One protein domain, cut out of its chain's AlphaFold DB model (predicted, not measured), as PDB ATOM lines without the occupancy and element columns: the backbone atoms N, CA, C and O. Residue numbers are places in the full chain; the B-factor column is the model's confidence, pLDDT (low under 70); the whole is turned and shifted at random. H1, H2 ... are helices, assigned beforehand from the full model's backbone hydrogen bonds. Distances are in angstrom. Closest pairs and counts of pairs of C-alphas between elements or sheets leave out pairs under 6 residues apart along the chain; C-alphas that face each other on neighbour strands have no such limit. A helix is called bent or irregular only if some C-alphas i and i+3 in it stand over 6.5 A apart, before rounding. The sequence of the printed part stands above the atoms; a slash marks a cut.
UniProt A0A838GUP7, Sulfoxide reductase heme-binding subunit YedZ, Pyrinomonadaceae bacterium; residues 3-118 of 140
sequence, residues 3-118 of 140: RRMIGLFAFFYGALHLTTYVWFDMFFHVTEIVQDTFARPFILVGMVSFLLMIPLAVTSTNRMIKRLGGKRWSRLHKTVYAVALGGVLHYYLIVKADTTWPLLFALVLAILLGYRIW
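Overview. This is residues 3 to 118 of the 140 residues of the protein "Sulfoxide reductase heme-binding subunit YedZ" of Pyrinomonadaceae bacterium (UniProt A0A838GUP7). Four longer helices make a hooked, loosely joined chain of neighbours: H7, H6 and H3 follow one another across the domain, each running opposite ways to the next, and H1 turns off at a corner to cross one part of H3. Short helices fill the turns at the two ends of H3, with H2 at the end where H3 begins and H4 and H5 at the other, where the backbone turns from H3 into H6. The printed part has 116 residues with seven named helices, H1 to H7 in chain order, and no named strand; its class is all helix. It is only just compact, close to loose, with a radius of gyration of the C-alphas of 16.0 A and spans of 42 by 34 by 21 A.

Along the chain. H1 takes residues 3 to 25 and is the longest helix, 32.3 A from C-alpha 3 at (-37.672, 27.772, 9.789) to C-alpha 25 at (-25.179, 0.684, -2.518). It is neither bent nor irregular, but only just: C-alphas 22 and 25 are 6.0 A apart. H2 is residues 30 to 39, 14.1 A long. H3, residues 41 to 58, measures 26.5 A; it too is neither bent nor irregular, but only just, with C-alphas 52 and 55 6.3 A apart. H4, residues 62 to 68, and H5, residues 70 to 77, are each 10.3 A long. H6 is residues 80 to 94, 21.3 A. H7, residues 100 to 118, runs 26.5 A and ends at C-alpha 118, (-21.971, 37.931, 16.497).

Arrangement. H3 is the hub and touches three other helices. With residues 50 to 57 alone it touches residues 7 to 15 of H1, opposite ways at a steep tilt of 43 degrees; the closest C-alphas, of Leu 8 and Ala 57, are 6.1 A apart. H2 and H3 touch only at the corner by their link, the closest C-alphas being those of Thr 37 and Leu 44, 5.1 A apart. H1 and H2 are close but not clearly touching, with the C-alphas of Val 22 and Ile 33 closest at 7.5 A. H3 touches H6 with 25 pairs of C-alphas within 8 A, opposite ways at a shallow tilt of 26 degrees; the closest are those of Ser 49 and Val 83, 5.0 A apart. H6 and H7 form a helical hairpin at a shallow tilt of 16 degrees, opposite ways. They touch with residues 88 to 92 and 102 to 106 alone, the C-alphas of Tyr 92 and Pro 102 being closest at 5.5 A. H5 is close to H3 but not clearly touching, with the C-alphas of Leu 56 and His 77 closest at 6.3 A. H4 and H5 are likewise close but not clearly touching, with the C-alphas of Ile 65 and Trp 73 closest at 6.3 A, and H5 and H6 meet only through their link. Among the pairs that are apart are H1 and H6, and H3 and H7. Every O i to N i+4 pair is within hydrogen-bond range in H1, H2, H4, H5, H6 and H7; in H3 it is 12 of 14.

Size, cuts and confidence. The two C-alphas farthest apart, of Lys 66 and Ala 97, are 48.0 A apart, and those of Arg 3 and Trp 118 are 19.9 A apart. The printed part has no cut, and each of the six links between helices is tight. The mean pLDDT of the printed part is 82.2; residue 62 and residues 96 to 99 are under 70.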
ATOM      1  N   ARG A   3     -38.768  28.594   9.232       71.31
ATOM      2  CA  ARG A   3     -37.672  27.772   9.789       71.31
ATOM      3  C   ARG A   3     -38.084  26.315  10.047       71.31
ATOM      4  O   ARG A   3     -37.268  25.416   9.908       71.31
ATOM      5  N   ARG A   4     -39.360  26.096  10.381       75.75
ATOM      6  CA  ARG A   4     -39.920  24.765  10.634       75.75
ATOM      7  C   ARG A   4     -40.015  23.913   9.366       75.75
ATOM      8  O   ARG A   4     -39.607  22.760   9.397       75.75
ATOM      9  N   MET A   5     -40.530  24.474   8.267       82.62
ATOM     10  CA  MET A   5     -40.626  23.754   6.990       82.62
ATOM     11  C   MET A   5     -39.243  23.401   6.459       82.62
ATOM     12  O   MET A   5     -39.025  22.257   6.090       82.62
ATOM     13  N   ILE A   6     -38.295  24.343   6.499       83.50
ATOM     14  CA  ILE A   6     -36.920  24.105   6.030       83.50
ATOM     15  C   ILE A   6     -36.267  22.953   6.808       83.50
ATOM     16  O   ILE A   6     -35.636  22.095   6.203       83.50
ATOM     17  N   GLY A   7     -36.471  22.881   8.129       83.94
ATOM     18  CA  GLY A   7     -35.973  21.765   8.939       83.94
ATOM     19  C   GLY A   7     -36.598  20.413   8.574       83.94
ATOM     20  O   GLY A   7     -35.886  19.414   8.506       83.94
ATOM     21  N   LEU A   8     -37.907  20.376   8.291       84.69
ATOM     22  CA  LEU A   8     -38.573  19.154   7.820       84.69
ATOM     23  C   LEU A   8     -38.075  18.726   6.436       84.69
ATOM     24  O   LEU A   8     -37.822  17.544   6.232       84.69
ATOM     25  N   PHE A   9     -37.909  19.670   5.508       87.56
ATOM     26  CA  PHE A   9     -37.360  19.376   4.185       87.56
ATOM     27  C   PHE A   9     -35.924  18.870   4.270       87.56
ATOM     28  O   PHE A   9     -35.600  17.893   3.608       87.56
ATOM     29  N   ALA A  10     -35.087  19.467   5.122       86.94
ATOM     30  CA  ALA A  10     -33.731  18.976   5.352       86.94
ATOM     31  C   ALA A  10     -33.742  17.522   5.854       86.94
ATOM     32  O   ALA A  10     -32.977  16.701   5.356       86.94
ATOM     33  N   PHE A  11     -34.630  17.181   6.797       89.00
ATOM     34  CA  PHE A  11     -34.782  15.801   7.269       89.00
ATOM     35  C   PHE A  11     -35.264  14.858   6.164       89.00
ATOM     36  O   PHE A  11     -34.714  13.773   6.018       89.00
ATOM     37  N   PHE A  12     -36.246  15.278   5.366       90.56
ATOM     38  CA  PHE A  12     -36.744  14.492   4.238       90.56
ATOM     39  C   PHE A  12     -35.642  14.202   3.209       90.56
ATOM     40  O   PHE A  12     -35.459  13.052   2.824       90.56
ATOM     41  N   TYR A  13     -34.858  15.215   2.826       88.94
ATOM     42  CA  TYR A  13     -33.704  15.036   1.940       88.94
ATOM     43  C   TYR A  13     -32.636  14.125   2.553       88.94
ATOM     44  O   TYR A  13     -32.110  13.263   1.858       88.94
ATOM     45  N   GLY A  14     -32.346  14.266   3.851       89.44
ATOM     46  CA  GLY A  14     -31.427  13.371   4.557       89.44
ATOM     47  C   GLY A  14     -31.919  11.921   4.596       89.44
ATOM     48  O   GLY A  14     -31.127  11.000   4.424       89.44
ATOM     49  N   ALA A  15     -33.227  11.707   4.764       90.06
ATOM     50  CA  ALA A  15     -33.824  10.376   4.740       90.06
ATOM     51  C   ALA A  15     -33.740   9.764   3.340       90.06
ATOM     52  O   ALA A  15     -33.334   8.618   3.206       90.06
ATOM     53  N   LEU A  16     -34.045  10.551   2.305       91.88
ATOM     54  CA  LEU A  16     -33.911  10.129   0.913       91.88
ATOM     55  C   LEU A  16     -32.457   9.778   0.569       91.88
ATOM     56  O   LEU A  16     -32.217   8.757  -0.065       91.88
ATOM     57  N   HIS A  17     -31.493  10.561   1.055       90.12
ATOM     58  CA  HIS A  17     -30.067  10.275   0.910       90.12
ATOM     59  C   HIS A  17     -29.665   8.950   1.584       90.12
ATOM     60  O   HIS A  17     -28.997   8.111   0.978       90.12
ATOM     61  N   LEU A  18     -30.132   8.710   2.814       89.25
ATOM     62  CA  LEU A  18     -29.913   7.430   3.487       89.25
ATOM     63  C   LEU A  18     -30.572   6.276   2.719       89.25
ATOM     64  O   LEU A  18     -29.970   5.218   2.569       89.25
ATOM     65  N   THR A  19     -31.788   6.475   2.202       89.62
ATOM     66  CA  THR A  19     -32.476   5.476   1.382       89.62
ATOM     67  C   THR A  19     -31.690   5.160   0.118       89.62
ATOM     68  O   THR A  19     -31.578   3.985  -0.212       89.62
ATOM     69  N   THR A  20     -31.105   6.153  -0.559       88.69
ATOM     70  CA  THR A  20     -30.279   5.879  -1.742       88.69
ATOM     71  C   THR A  20     -29.076   5.003  -1.405       88.69
ATOM     72  O   THR A  20     -28.837   4.037  -2.117       88.69
ATOM     73  N   TYR A  21     -28.406   5.248  -0.277       85.12
ATOM     74  CA  TYR A  21     -27.299   4.408   0.190       85.12
ATOM     75  C   TYR A  21     -27.756   2.983   0.558       85.12
ATOM     76  O   TYR A  21     -27.205   1.993   0.085       85.12
ATOM     77  N   VAL A  22     -28.817   2.848   1.361       86.38
ATOM     78  CA  VAL A  22     -29.315   1.530   1.804       86.38
ATOM     79  C   VAL A  22     -29.857   0.699   0.637       86.38
ATOM     80  O   VAL A  22     -29.671  -0.517   0.618       86.38
ATOM     81  N   TRP A  23     -30.537   1.342  -0.314       87.75
ATOM     82  CA  TRP A  23     -31.180   0.672  -1.442       87.75
ATOM     83  C   TRP A  23     -30.195   0.354  -2.567       87.75
ATOM     84  O   TRP A  23     -30.161  -0.783  -3.023       87.75
ATOM     85  N   PHE A  24     -29.432   1.345  -3.042       83.94
ATOM     86  CA  PHE A  24     -28.583   1.185  -4.226       83.94
ATOM     87  C   PHE A  24     -27.195   0.637  -3.901       83.94
ATOM     88  O   PHE A  24     -26.723  -0.220  -4.640       83.94
ATOM     89  N   ASP A  25     -26.555   1.100  -2.822       78.81
ATOM     90  CA  ASP A  25     -25.179   0.684  -2.518       78.81
ATOM     91  C   ASP A  25     -25.134  -0.629  -1.731       78.81
ATOM     92  O   ASP A  25     -24.272  -1.467  -1.983       78.81
ATOM     93  N   MET A  26     -26.060  -0.824  -0.785       81.31
ATOM     94  CA  MET A  26     -26.005  -1.941   0.171       81.31
ATOM     95  C   MET A  26     -27.141  -2.963   0.042       81.31
ATOM     96  O   MET A  26     -27.152  -3.932   0.795       81.31
ATOM     97  N   PHE A  27     -28.112  -2.766  -0.860       84.81
ATOM     98  CA  PHE A  27     -29.234  -3.693  -1.100       84.81
ATOM     99  C   PHE A  27     -29.893  -4.259   0.182       84.81
ATOM    100  O   PHE A  27     -30.262  -5.428   0.246       84.81
ATOM    101  N   PHE A  28     -30.063  -3.435   1.223       82.62
ATOM    102  CA  PHE A  28     -30.607  -3.834   2.536       82.62
ATOM    103  C   PHE A  28     -29.795  -4.876   3.338       82.62
ATOM    104  O   PHE A  28     -30.294  -5.405   4.336       82.62
ATOM    105  N   HIS A  29     -28.529  -5.128   3.000       87.06
ATOM    106  CA  HIS A  29     -27.628  -5.962   3.801       87.06
ATOM    107  C   HIS A  29     -27.181  -5.229   5.080       87.06
ATOM    108  O   HIS A  29     -26.130  -4.598   5.146       87.06
ATOM    109  N   VAL A  30     -27.997  -5.310   6.139       82.25
ATOM    110  CA  VAL A  30     -27.811  -4.554   7.399       82.25
ATOM    111  C   VAL A  30     -26.443  -4.796   8.046       82.25
ATOM    112  O   VAL A  30     -25.829  -3.860   8.555       82.25
ATOM    113  N   THR A  31     -25.938  -6.029   8.013       86.31
ATOM    114  CA  THR A  31     -24.626  -6.365   8.584       86.31
ATOM    115  C   THR A  31     -23.495  -5.634   7.862       86.31
ATOM    116  O   THR A  31     -22.602  -5.090   8.511       86.31
ATOM    117  N   GLU A  32     -23.566  -5.570   6.533       84.12
ATOM    118  CA  GLU A  32     -22.585  -4.878   5.692       84.12
ATOM    119  C   GLU A  32     -22.673  -3.367   5.891       84.12
ATOM    120  O   GLU A  32     -21.648  -2.720   6.075       84.12
ATOM    121  N   ILE A  33     -23.888  -2.817   6.007       83.75
ATOM    122  CA  ILE A  33     -24.107  -1.398   6.326       83.75
ATOM    123  C   ILE A  33     -23.403  -1.011   7.627       83.75
ATOM    124  O   ILE A  33     -22.745   0.029   7.688       83.75
ATOM    125  N   VAL A  34     -23.549  -1.821   8.678       85.44
ATOM    126  CA  VAL A  34     -22.926  -1.538   9.977       85.44
ATOM    127  C   VAL A  34     -21.406  -1.623   9.866       85.44
ATOM    128  O   VAL A  34     -20.718  -0.715  10.332       85.44
ATOM    129  N   GLN A  35     -20.877  -2.665   9.221       87.31
ATOM    130  CA  GLN A  35     -19.433  -2.806   9.021       87.31
ATOM    131  C   GLN A  35     -18.855  -1.645   8.203       87.31
ATOM    132  O   GLN A  35     -17.857  -1.057   8.618       87.31
ATOM    133  N   ASP A  36     -19.507  -1.252   7.109       84.56
ATOM    134  CA  ASP A  36     -19.062  -0.153   6.248       84.56
ATOM    135  C   ASP A  36     -19.160   1.205   6.961       84.56
ATOM    136  O   ASP A  36     -18.262   2.040   6.849       84.56
ATOM    137  N   THR A  37     -20.182   1.390   7.807       86.31
ATOM    138  CA  THR A  37     -20.324   2.586   8.654       86.31
ATOM    139  C   THR A  37     -19.133   2.755   9.596       86.31
ATOM    140  O   THR A  37     -18.646   3.871   9.762       86.31
ATOM    141  N   PHE A  38     -18.640   1.672  10.207       86.44
ATOM    142  CA  PHE A  38     -17.466   1.739  11.085       86.44
ATOM    143  C   PHE A  38     -16.141   1.762  10.317       86.44
ATOM    144  O   PHE A  38     -15.180   2.373  10.786       86.44
ATOM    145  N   ALA A  39     -16.084   1.142   9.139       86.44
ATOM    146  CA  ALA A  39     -14.890   1.133   8.301       86.44
ATOM    147  C   ALA A  39     -14.623   2.497   7.643       86.44
ATOM    148  O   ALA A  39     -13.470   2.836   7.360       86.44
ATOM    149  N   ARG A  40     -15.672   3.292   7.389       85.06
ATOM    150  CA  ARG A  40     -15.577   4.544   6.634       85.06
ATOM    151  C   ARG A  40     -15.990   5.749   7.482       85.06
ATOM    152  O   ARG A  40     -17.181   5.952   7.730       85.06
ATOM    153  N   PRO A  41     -15.046   6.638   7.850       84.69
ATOM    154  CA  PRO A  41     -15.351   7.771   8.723       84.69
ATOM    155  C   PRO A  41     -16.371   8.741   8.112       84.69
ATOM    156  O   PRO A  41     -17.140   9.355   8.847       84.69
ATOM    157  N   PHE A  42     -16.435   8.861   6.780       84.31
ATOM    158  CA  PHE A  42     -17.436   9.713   6.137       84.31
ATOM    159  C   PHE A  42     -18.863   9.205   6.387       84.31
ATOM    160  O   PHE A  42     -19.718   9.998   6.776       84.31
ATOM    161  N   ILE A  43     -19.118   7.900   6.258       85.69
ATOM    162  CA  ILE A  43     -20.444   7.307   6.499       85.69
ATOM    163  C   ILE A  43     -20.831   7.464   7.966       85.69
ATOM    164  O   ILE A  43     -21.953   7.873   8.264       85.69
ATOM    165  N   LEU A  44     -19.883   7.245   8.881       89.62
ATOM    166  CA  LEU A  44     -20.098   7.429  10.315       89.62
ATOM    167  C   LEU A  44     -20.574   8.849  10.656       89.62
ATOM    168  O   LEU A  44     -21.568   9.017  11.365       89.62
ATOM    169  N   VAL A  45     -19.914   9.877  10.116       90.06
ATOM    170  CA  VAL A  45     -20.310  11.282  10.328       90.06
ATOM    171  C   VAL A  45     -21.704  11.561   9.754       90.06
ATOM    172  O   VAL A  45     -22.507  12.251  10.395       90.06
ATOM    173  N   GLY A  46     -22.019  10.999   8.584       88.69
ATOM    174  CA  GLY A  46     -23.346  11.098   7.970       88.69
ATOM    175  C   GLY A  46     -24.435  10.467   8.845       88.69
ATOM    176  O   GLY A  46     -25.433  11.118   9.160       88.69
ATOM    177  N   MET A  47     -24.201   9.244   9.331       90.31
ATOM    178  CA  MET A  47     -25.111   8.509  10.215       90.31
ATOM    179  C   MET A  47     -25.352   9.237  11.538       90.31
ATOM    180  O   MET A  47     -26.501   9.412  11.944       90.31
ATOM    181  N   VAL A  48     -24.296   9.727  12.195       91.31
ATOM    182  CA  VAL A  48     -24.421  10.508  13.438       91.31
ATOM    183  C   VAL A  48     -25.235  11.783  13.199       91.31
ATOM    184  O   VAL A  48     -26.126  12.109  13.988       91.31
ATOM    185  N   SER A  49     -24.980  12.485  12.093       90.81
ATOM    186  CA  SER A  49     -25.725  13.696  11.728       90.81
ATOM    187  C   SER A  49     -27.206  13.393  11.479       90.81
ATOM    188  O   SER A  49     -28.071  14.113  11.981       90.81
ATOM    189  N   PHE A  50     -27.514  12.300  10.777       90.12
ATOM    190  CA  PHE A  50     -28.886  11.859  10.532       90.12
ATOM    191  C   PHE A  50     -29.608  11.473  11.831       90.12
ATOM    192  O   PHE A  50     -30.724  11.936  12.078       90.12
ATOM    193  N   LEU A  51     -28.950  10.711  12.712       90.44
ATOM    194  CA  LEU A  51     -29.483  10.350  14.029       90.44
ATOM    195  C   LEU A  51     -29.801  11.585  14.875       90.44
ATOM    196  O   LEU A  51     -30.830  11.617  15.549       90.44
ATOM    197  N   LEU A  52     -28.966  12.625  14.804       87.88
ATOM    198  CA  LEU A  52     -29.237  13.900  15.463       87.88
ATOM    199  C   LEU A  52     -30.439  14.633  14.854       87.88
ATOM    200  O   LEU A  52     -31.136  15.321  15.594       87.88
ATOM    201  N   MET A  53     -30.738  14.481  13.558       86.88
ATOM    202  CA  MET A  53     -31.910  15.110  12.929       86.88
ATOM    203  C   MET A  53     -33.244  14.479  13.342       86.88
ATOM    204  O   MET A  53     -34.244  15.198  13.413       86.88
ATOM    205  N   ILE A  54     -33.275  13.181  13.664       87.75
ATOM    206  CA  ILE A  54     -34.492  12.464  14.090       87.75
ATOM    207  C   ILE A  54     -35.215  13.179  15.249       87.75
ATOM    208  O   ILE A  54     -36.391  13.529  15.093       87.75
ATOM    209  N   PRO A  55     -34.571  13.471  16.400       84.62
ATOM    210  CA  PRO A  55     -35.243  14.153  17.497       84.62
ATOM    211  C   PRO A  55     -35.673  15.577  17.127       84.62
ATOM    212  O   PRO A  55     -36.699  16.030  17.637       84.62
ATOM    213  N   LEU A  56     -34.979  16.288  16.226       84.44
ATOM    214  CA  LEU A  56     -35.443  17.602  15.755       84.44
ATOM    215  C   LEU A  56     -36.722  17.486  14.924       84.44
ATOM    216  O   LEU A  56     -37.661  18.253  15.141       84.44
ATOM    217  N   ALA A  57     -36.773  16.524  14.001       84.38
ATOM    218  CA  ALA A  57     -37.936  16.293  13.153       84.38
ATOM    219  C   ALA A  57     -39.153  15.891  13.997       84.38
ATOM    220  O   ALA A  57     -40.224  16.491  13.874       84.38
ATOM    221  N   VAL A  58     -38.963  14.958  14.934       83.12
ATOM    222  CA  VAL A  58     -40.010  14.512  15.860       83.12
ATOM    223  C   VAL A  58     -40.485  15.690  16.717       83.12
ATOM    224  O   VAL A  58     -41.677  16.012  16.734       83.12
ATOM    225  N   THR A  59     -39.573  16.429  17.357       81.75
ATOM    226  CA  THR A  59     -39.916  17.575  18.229       81.75
ATOM    227  C   THR A  59     -40.392  18.830  17.489       81.75
ATOM    228  O   THR A  59     -40.746  19.822  18.133       81.75
ATOM    229  N   SER A  60     -40.485  18.793  16.159       71.88
ATOM    230  CA  SER A  60     -41.068  19.866  15.349       71.88
ATOM    231  C   SER A  60     -42.583  20.012  15.565       71.88
ATOM    232  O   SER A  60     -43.171  21.026  15.201       71.88
ATOM    233  N   THR A  61     -43.258  19.039  16.183       78.06
ATOM    234  CA  THR A  61     -44.716  19.086  16.396       78.06
ATOM    235  C   THR A  61     -45.124  20.065  17.510       78.06
ATOM    236  O   THR A  61     -44.614  19.995  18.626       78.06
ATOM    237  N   ASN A  62     -46.139  20.911  17.261       68.81
ATOM    238  CA  ASN A  62     -46.677  21.885  18.235       68.81
ATOM    239  C   ASN A  62     -47.051  21.254  19.595       68.81
ATOM    240  O   ASN A  62     -46.917  21.888  20.641       68.81
ATOM    241  N   ARG A  63     -47.491  19.988  19.586       73.75
ATOM    242  CA  ARG A  63     -47.824  19.203  20.785       73.75
ATOM    243  C   ARG A  63     -46.592  18.918  21.654       73.75
ATOM    244  O   ARG A  63     -46.676  19.021  22.873       73.75
ATOM    245  N   MET A  64     -45.442  18.633  21.038       73.12
ATOM    246  CA  MET A  64     -44.177  18.416  21.751       73.12
ATOM    247  C   MET A  64     -43.600  19.714  22.310       73.12
ATOM    248  O   MET A  64     -43.072  19.706  23.417       73.12
ATOM    249  N   ILE A  65     -43.751  20.833  21.593       76.19
ATOM    250  CA  ILE A  65     -43.305  22.156  22.065       76.19
ATOM    251  C   ILE A  65     -44.017  22.522  23.374       76.19
ATOM    252  O   ILE A  65     -43.372  22.930  24.340       76.19
ATOM    253  N   LYS A  66     -45.341  22.307  23.431       73.81
ATOM    254  CA  LYS A  66     -46.133  22.516  24.653       73.81
ATOM    255  C   LYS A  66     -45.765  21.535  25.776       73.81
ATOM    256  O   LYS A  66     -45.820  21.924  26.935       73.81
ATOM    257  N   ARG A  67     -45.357  20.299  25.454       77.50
ATOM    258  CA  ARG A  67     -45.030  19.248  26.440       77.50
ATOM    259  C   ARG A  67     -43.622  19.367  27.042       77.50
ATOM    260  O   ARG A  67     -43.456  19.098  28.224       77.50
ATOM    261  N   LEU A  68     -42.610  19.751  26.257       73.19
ATOM    262  CA  LEU A  68     -41.220  19.878  26.735       73.19
ATOM    263  C   LEU A  68     -40.917  21.227  27.404       73.19
ATOM    264  O   LEU A  68     -39.942  21.334  28.153       73.19
ATOM    265  N   GLY A  69     -41.716  22.255  27.112       78.31
ATOM    266  CA  GLY A  69     -41.445  23.630  27.518       78.31
ATOM    267  C   GLY A  69     -40.409  24.313  26.614       78.31
ATOM    268  O   GLY A  69     -39.395  23.730  26.215       78.31
ATOM    269  N   GLY A  70     -40.649  25.590  26.299       76.75
ATOM    270  CA  GLY A  70     -39.884  26.342  25.292       76.75
ATOM    271  C   GLY A  70     -38.368  26.397  25.531       76.75
ATOM    272  O   GLY A  70     -37.599  26.382  24.572       76.75
ATOM    273  N   LYS A  71     -37.909  26.378  26.794       78.19
ATOM    274  CA  LYS A  71     -36.471  26.386  27.137       78.19
ATOM    275  C   LYS A  71     -35.750  25.094  26.729       78.19
ATOM    276  O   LYS A  71     -34.680  25.165  26.127       78.19
ATOM    277  N   ARG A  72     -36.318  23.919  27.038       82.19
ATOM    278  CA  ARG A  72     -35.722  22.618  26.671       82.19
ATOM    279  C   ARG A  72     -35.800  22.394  25.164       82.19
ATOM    280  O   ARG A  72     -34.816  21.971  24.567       82.19
ATOM    281  N   TRP A  73     -36.922  22.774  24.553       82.31
ATOM    282  CA  TRP A  73     -37.092  22.732  23.100       82.31
ATOM    283  C   TRP A  73     -36.054  23.592  22.366       82.31
ATOM    284  O   TRP A  73     -35.427  23.119  21.421       82.31
ATOM    285  N   SER A  74     -35.802  24.816  22.846       78.94
ATOM    286  CA  SER A  74     -34.786  25.705  22.271       78.94
ATOM    287  C   SER A  74     -33.376  25.111  22.368       78.94
ATOM    288  O   SER A  74     -32.638  25.136  21.387       78.94
ATOM    289  N   ARG A  75     -33.008  24.510  23.512       82.25
ATOM    290  CA  ARG A  75     -31.715  23.813  23.661       82.25
ATOM    291  C   ARG A  75     -31.581  22.634  22.700       82.25
ATOM    292  O   ARG A  75     -30.541  22.509  22.069       82.25
ATOM    293  N   LEU A  76     -32.627  21.823  22.549       84.44
ATOM    294  CA  LEU A  76     -32.620  20.697  21.617       84.44
ATOM    295  C   LEU A  76     -32.487  21.186  20.171       84.44
ATOM    296  O   LEU A  76     -31.663  20.678  19.434       84.44
ATOM    297  N   HIS A  77     -33.193  22.244  19.779       84.38
ATOM    298  CA  HIS A  77     -33.051  22.805  18.433       84.38
ATOM    299  C   HIS A  77     -31.682  23.455  18.159       84.38
ATOM    300  O   HIS A  77     -31.350  23.676  16.994       84.38
ATOM    301  N   LYS A  78     -30.847  23.730  19.176       84.69
ATOM    302  CA  LYS A  78     -29.457  24.168  18.951       84.69
ATOM    303  C   LYS A  78     -28.571  23.054  18.389       84.69
ATOM    304  O   LYS A  78     -27.571  23.375  17.754       84.69
ATOM    305  N   THR A  79     -28.927  21.777  18.540       85.81
ATOM    306  CA  THR A  79     -28.136  20.689  17.938       85.81
ATOM    307  C   THR A  79     -28.194  20.701  16.408       85.81
ATOM    308  O   THR A  79     -27.337  20.094  15.774       85.81
ATOM    309  N   VAL A  80     -29.092  21.489  15.793       85.50
ATOM    310  CA  VAL A  80     -29.087  21.728  14.338       85.50
ATOM    311  C   VAL A  80     -27.755  22.301  13.847       85.50
ATOM    312  O   VAL A  80     -27.362  22.049  12.713       85.50
ATOM    313  N   TYR A  81     -27.036  23.050  14.691       84.31
ATOM    314  CA  TYR A  81     -25.718  23.575  14.336       84.31
ATOM    315  C   TYR A  81     -24.664  22.464  14.283       84.31
ATOM    316  O   TYR A  81     -23.811  22.483  13.403       84.31
ATOM    317  N   ALA A  82     -24.762  21.469  15.172       87.38
ATOM    318  CA  ALA A  82     -23.902  20.289  15.127       87.38
ATOM    319  C   ALA A  82     -24.190  19.443  13.879       87.38
ATOM    320  O   ALA A  82     -23.257  19.015  13.210       87.38
ATOM    321  N   VAL A  83     -25.468  19.283  13.511       87.62
ATOM    322  CA  VAL A  83     -25.875  18.626  12.255       87.62
ATOM    323  C   VAL A  83     -25.307  19.359  11.037       87.62
ATOM    324  O   VAL A  83     -24.775  18.722  10.137       87.62
ATOM    325  N   ALA A  84     -25.390  20.693  11.008       85.00
ATOM    326  CA  ALA A  84     -24.854  21.488   9.903       85.00
ATOM    327  C   ALA A  84     -23.334  21.310   9.754       85.00
ATOM    328  O   ALA A  84     -22.839  21.143   8.640       85.00
ATOM    329  N   LEU A  85     -22.606  21.290  10.875       85.06
ATOM    330  CA  LEU A  85     -21.166  21.033  10.887       85.06
ATOM    331  C   LEU A  85     -20.845  19.609  10.405       85.06
ATOM    332  O   LEU A  85     -19.966  19.420   9.566       85.06
ATOM    333  N   GLY A  86     -21.597  18.620  10.894       86.56
ATOM    334  CA  GLY A  86     -21.474  17.222  10.491       86.56
ATOM    335  C   GLY A  86     -21.740  17.009   9.000       86.56
ATOM    336  O   GLY A  86     -20.993  16.284   8.357       86.56
ATOM    337  N   GLY A  87     -22.719  17.705   8.416       84.38
ATOM    338  CA  GLY A  87     -22.996  17.650   6.977       84.38
ATOM    339  C   GLY A  87     -21.841  18.166   6.112       84.38
ATOM    340  O   GLY A  87     -21.489  17.537   5.116       84.38
ATOM    341  N   VAL A  88     -21.200  19.269   6.514       83.12
ATOM    342  CA  VAL A  88     -20.011  19.791   5.811       83.12
ATOM    343  C   VAL A  88     -18.828  18.843   5.954       83.12
ATOM    344  O   VAL A  88     -18.159  18.563   4.963       83.12
ATOM    345  N   LEU A  89     -18.591  18.316   7.157       85.44
ATOM    346  CA  LEU A  89     -17.535  17.328   7.391       85.44
ATOM    347  C   LEU A  89     -17.767  16.052   6.576       85.44
ATOM    348  O   LEU A  89     -16.834  15.544   5.963       85.44
ATOM    349  N   HIS A  90     -19.006  15.564   6.517       86.44
ATOM    350  CA  HIS A  90     -19.388  14.419   5.698       86.44
ATOM    351  C   HIS A  90     -19.059  14.657   4.219       86.44
ATOM    352  O   HIS A  90     -18.393  13.829   3.604       86.44
ATOM    353  N   TYR A  91     -19.438  15.816   3.670       80.62
ATOM    354  CA  TYR A  91     -19.129  16.175   2.283       80.62
ATOM    355  C   TYR A  91     -17.621  16.326   2.035       80.62
ATOM    356  O   TYR A  91     -17.100  15.831   1.037       80.62
ATOM    357  N   TYR A  92     -16.901  16.948   2.970       81.06
ATOM    358  CA  TYR A  92     -15.453  17.125   2.883       81.06
ATOM    359  C   TYR A  92     -14.705  15.787   2.828       81.06
ATOM    360  O   TYR A  92     -13.787  15.630   2.030       81.06
ATOM    361  N   LEU A  93     -15.122  14.801   3.629       80.50
ATOM    362  CA  LEU A  93     -14.480  13.484   3.667       80.50
ATOM    363  C   LEU A  93     -14.746  12.631   2.411       80.50
ATOM    364  O   LEU A  93     -14.022  11.663   2.175       80.50
ATOM    365  N   ILE A  94     -15.765  12.969   1.614       76.31
ATOM    366  CA  ILE A  94     -16.096  12.266   0.363       76.31
ATOM    367  C   ILE A  94     -15.236  12.767  -0.804       76.31
ATOM    368  O   ILE A  94     -14.849  11.984  -1.674       76.31
ATOM    369  N   VAL A  95     -14.915  14.061  -0.841       73.06
ATOM    370  CA  VAL A  95     -14.251  14.676  -1.995       73.06
ATOM    371  C   VAL A  95     -12.736  14.485  -1.923       73.06
ATOM    372  O   VAL A  95     -12.051  15.124  -1.131       73.06
ATOM    373  N   LYS A  96     -12.203  13.604  -2.778       64.75
ATOM    374  CA  LYS A  96     -10.767  13.268  -2.818       64.75
ATOM    375  C   LYS A  96      -9.944  14.014  -3.876       64.75
ATOM    376  O   LYS A  96      -8.725  14.008  -3.763       64.75
ATOM    377  N   ALA A  97     -10.575  14.621  -4.884       60.50
ATOM    378  CA  ALA A  97      -9.876  15.243  -6.020       60.50
ATOM    379  C   ALA A  97      -9.913  16.784  -5.990       60.50
ATOM    380  O   ALA A  97      -8.859  17.401  -6.039       60.50
ATOM    381  N   ASP A  98     -11.092  17.398  -5.811       64.94
ATOM    382  CA  ASP A  98     -11.261  18.861  -5.861       64.94
ATOM    383  C   ASP A  98     -11.932  19.413  -4.598       64.94
ATOM    384  O   ASP A  98     -13.152  19.579  -4.520       64.94
ATOM    385  N   THR A  99     -11.133  19.744  -3.585       68.25
ATOM    386  CA  THR A  99     -11.619  20.272  -2.294       68.25
ATOM    387  C   THR A  99     -12.195  21.693  -2.370       68.25
ATOM    388  O   THR A  99     -12.768  22.172  -1.389       68.25
ATOM    389  N   THR A 100     -12.117  22.353  -3.527       73.44
ATOM    390  CA  THR A 100     -12.552  23.738  -3.773       73.44
ATOM    391  C   THR A 100     -14.038  23.955  -3.475       73.44
ATOM    392  O   THR A 100     -14.399  24.906  -2.779       73.44
ATOM    393  N   TRP A 101     -14.908  23.051  -3.938       71.81
ATOM    394  CA  TRP A 101     -16.354  23.124  -3.688       71.81
ATOM    395  C   TRP A 101     -16.714  22.872  -2.214       71.81
ATOM    396  O   TRP A 101     -17.424  23.699  -1.637       71.81
ATOM    397  N   PRO A 102     -16.197  21.812  -1.552       74.38
ATOM    398  CA  PRO A 102     -16.363  21.632  -0.110       74.38
ATOM    399  C   PRO A 102     -15.911  22.835   0.718       74.38
ATOM    400  O   PRO A 102     -16.622  23.247   1.634       74.38
ATOM    401  N   LEU A 103     -14.754  23.414   0.387       72.94
ATOM    402  CA  LEU A 103     -14.198  24.568   1.095       72.94
ATOM    403  C   LEU A 103     -15.077  25.809   0.947       72.94
ATOM    404  O   LEU A 103     -15.285  26.513   1.930       72.94
ATOM    405  N   LEU A 104     -15.646  26.056  -0.235       79.75
ATOM    406  CA  LEU A 104     -16.605  27.144  -0.439       79.75
ATOM    407  C   LEU A 104     -17.866  26.962   0.413       79.75
ATOM    408  O   LEU A 104     -18.299  27.908   1.073       79.75
ATOM    409  N   PHE A 105     -18.433  25.752   0.460       74.75
ATOM    410  CA  PHE A 105     -19.581  25.476   1.328       74.75
ATOM    411  C   PHE A 105     -19.230  25.632   2.808       74.75
ATOM    412  O   PHE A 105     -19.996  26.245   3.554       74.75
ATOM    413  N   ALA A 106     -18.062  25.142   3.229       77.56
ATOM    414  CA  ALA A 106     -17.560  25.317   4.586       77.56
ATOM    415  C   ALA A 106     -17.368  26.800   4.935       77.56
ATOM    416  O   ALA A 106     -17.771  27.224   6.016       77.56
ATOM    417  N   LEU A 107     -16.822  27.597   4.014       83.06
ATOM    418  CA  LEU A 107     -16.599  29.031   4.184       83.06
ATOM    419  C   LEU A 107     -17.921  29.786   4.343       83.06
ATOM    420  O   LEU A 107     -18.083  30.548   5.295       83.06
ATOM    421  N   VAL A 108     -18.894  29.547   3.460       84.19
ATOM    422  CA  VAL A 108     -20.222  30.173   3.559       84.19
ATOM    423  C   VAL A 108     -20.901  29.781   4.869       84.19
ATOM    424  O   VAL A 108     -21.467  30.637   5.554       84.19
ATOM    425  N   LEU A 109     -20.819  28.506   5.257       80.12
ATOM    426  CA  LEU A 109     -21.405  28.035   6.509       80.12
ATOM    427  C   LEU A 109     -20.713  28.679   7.716       80.12
ATOM    428  O   LEU A 109     -21.404  29.153   8.615       80.12
ATOM    429  N   ALA A 110     -19.383  28.785   7.706       80.81
ATOM    430  CA  ALA A 110     -18.605  29.459   8.742       80.81
ATOM    431  C   ALA A 110     -18.966  30.948   8.857       80.81
ATOM    432  O   ALA A 110     -19.183  31.433   9.967       80.81
ATOM    433  N   ILE A 111     -19.118  31.656   7.733       83.81
ATOM    434  CA  ILE A 111     -19.547  33.063   7.707       83.81
ATOM    435  C   ILE A 111     -20.955  33.205   8.296       83.81
ATOM    436  O   ILE A 111     -21.184  34.054   9.156       83.81
ATOM    437  N   LEU A 112     -21.903  32.357   7.886       79.75
ATOM    438  CA  LEU A 112     -23.283  32.404   8.382       79.75
ATOM    439  C   LEU A 112     -23.382  32.065   9.874       79.75
ATOM    440  O   LEU A 112     -24.147  32.702  10.605       79.75
ATOM    441  N   LEU A 113     -22.620  31.070  10.340       77.25
ATOM    442  CA  LEU A 113     -22.570  30.700  11.754       77.25
ATOM    443  C   LEU A 113     -21.901  31.809  12.578       77.25
ATOM    444  O   LEU A 113     -22.422  32.180  13.631       77.25
ATOM    445  N   GLY A 114     -20.802  32.373  12.070       77.56
ATOM    446  CA  GLY A 114     -20.058  33.471  12.685       77.56
ATOM    447  C   GLY A 114     -20.896  34.739  12.813       77.56
ATOM    448  O   GLY A 114     -21.028  35.278  13.910       77.56
ATOM    449  N   TYR A 115     -21.575  35.147  11.736       78.44
ATOM    450  CA  TYR A 115     -22.530  36.258  11.760       78.44
ATOM    451  C   TYR A 115     -23.620  36.038  12.816       78.44
ATOM    452  O   TYR A 115     -24.002  36.951  13.545       78.44
ATOM    453  N   ARG A 116     -24.101  34.800  12.956       73.88
ATOM    454  CA  ARG A 116     -25.151  34.480  13.921       73.88
ATOM    455  C   ARG A 116     -24.674  34.495  15.373       73.88
ATOM    456  O   ARG A 116     -25.447  34.892  16.246       73.88
ATOM    457  N   ILE A 117     -23.437  34.076  15.637       73.69
ATOM    458  CA  ILE A 117     -22.806  34.218  16.957       73.69
ATOM    459  C   ILE A 117     -22.642  35.702  17.283       73.69
ATOM    460  O   ILE A 117     -23.025  36.126  18.370       73.69
ATOM    461  N   TRP A 118     -22.164  36.495  16.323       72.81
ATOM    462  CA  TRP A 118     -21.971  37.931  16.497       72.81
ATOM    463  C   TRP A 118     -23.278  38.671  16.804       72.81
ATOM    464  O   TRP A 118     -23.327  39.454  17.751       72.81
TER     465      TRP A 118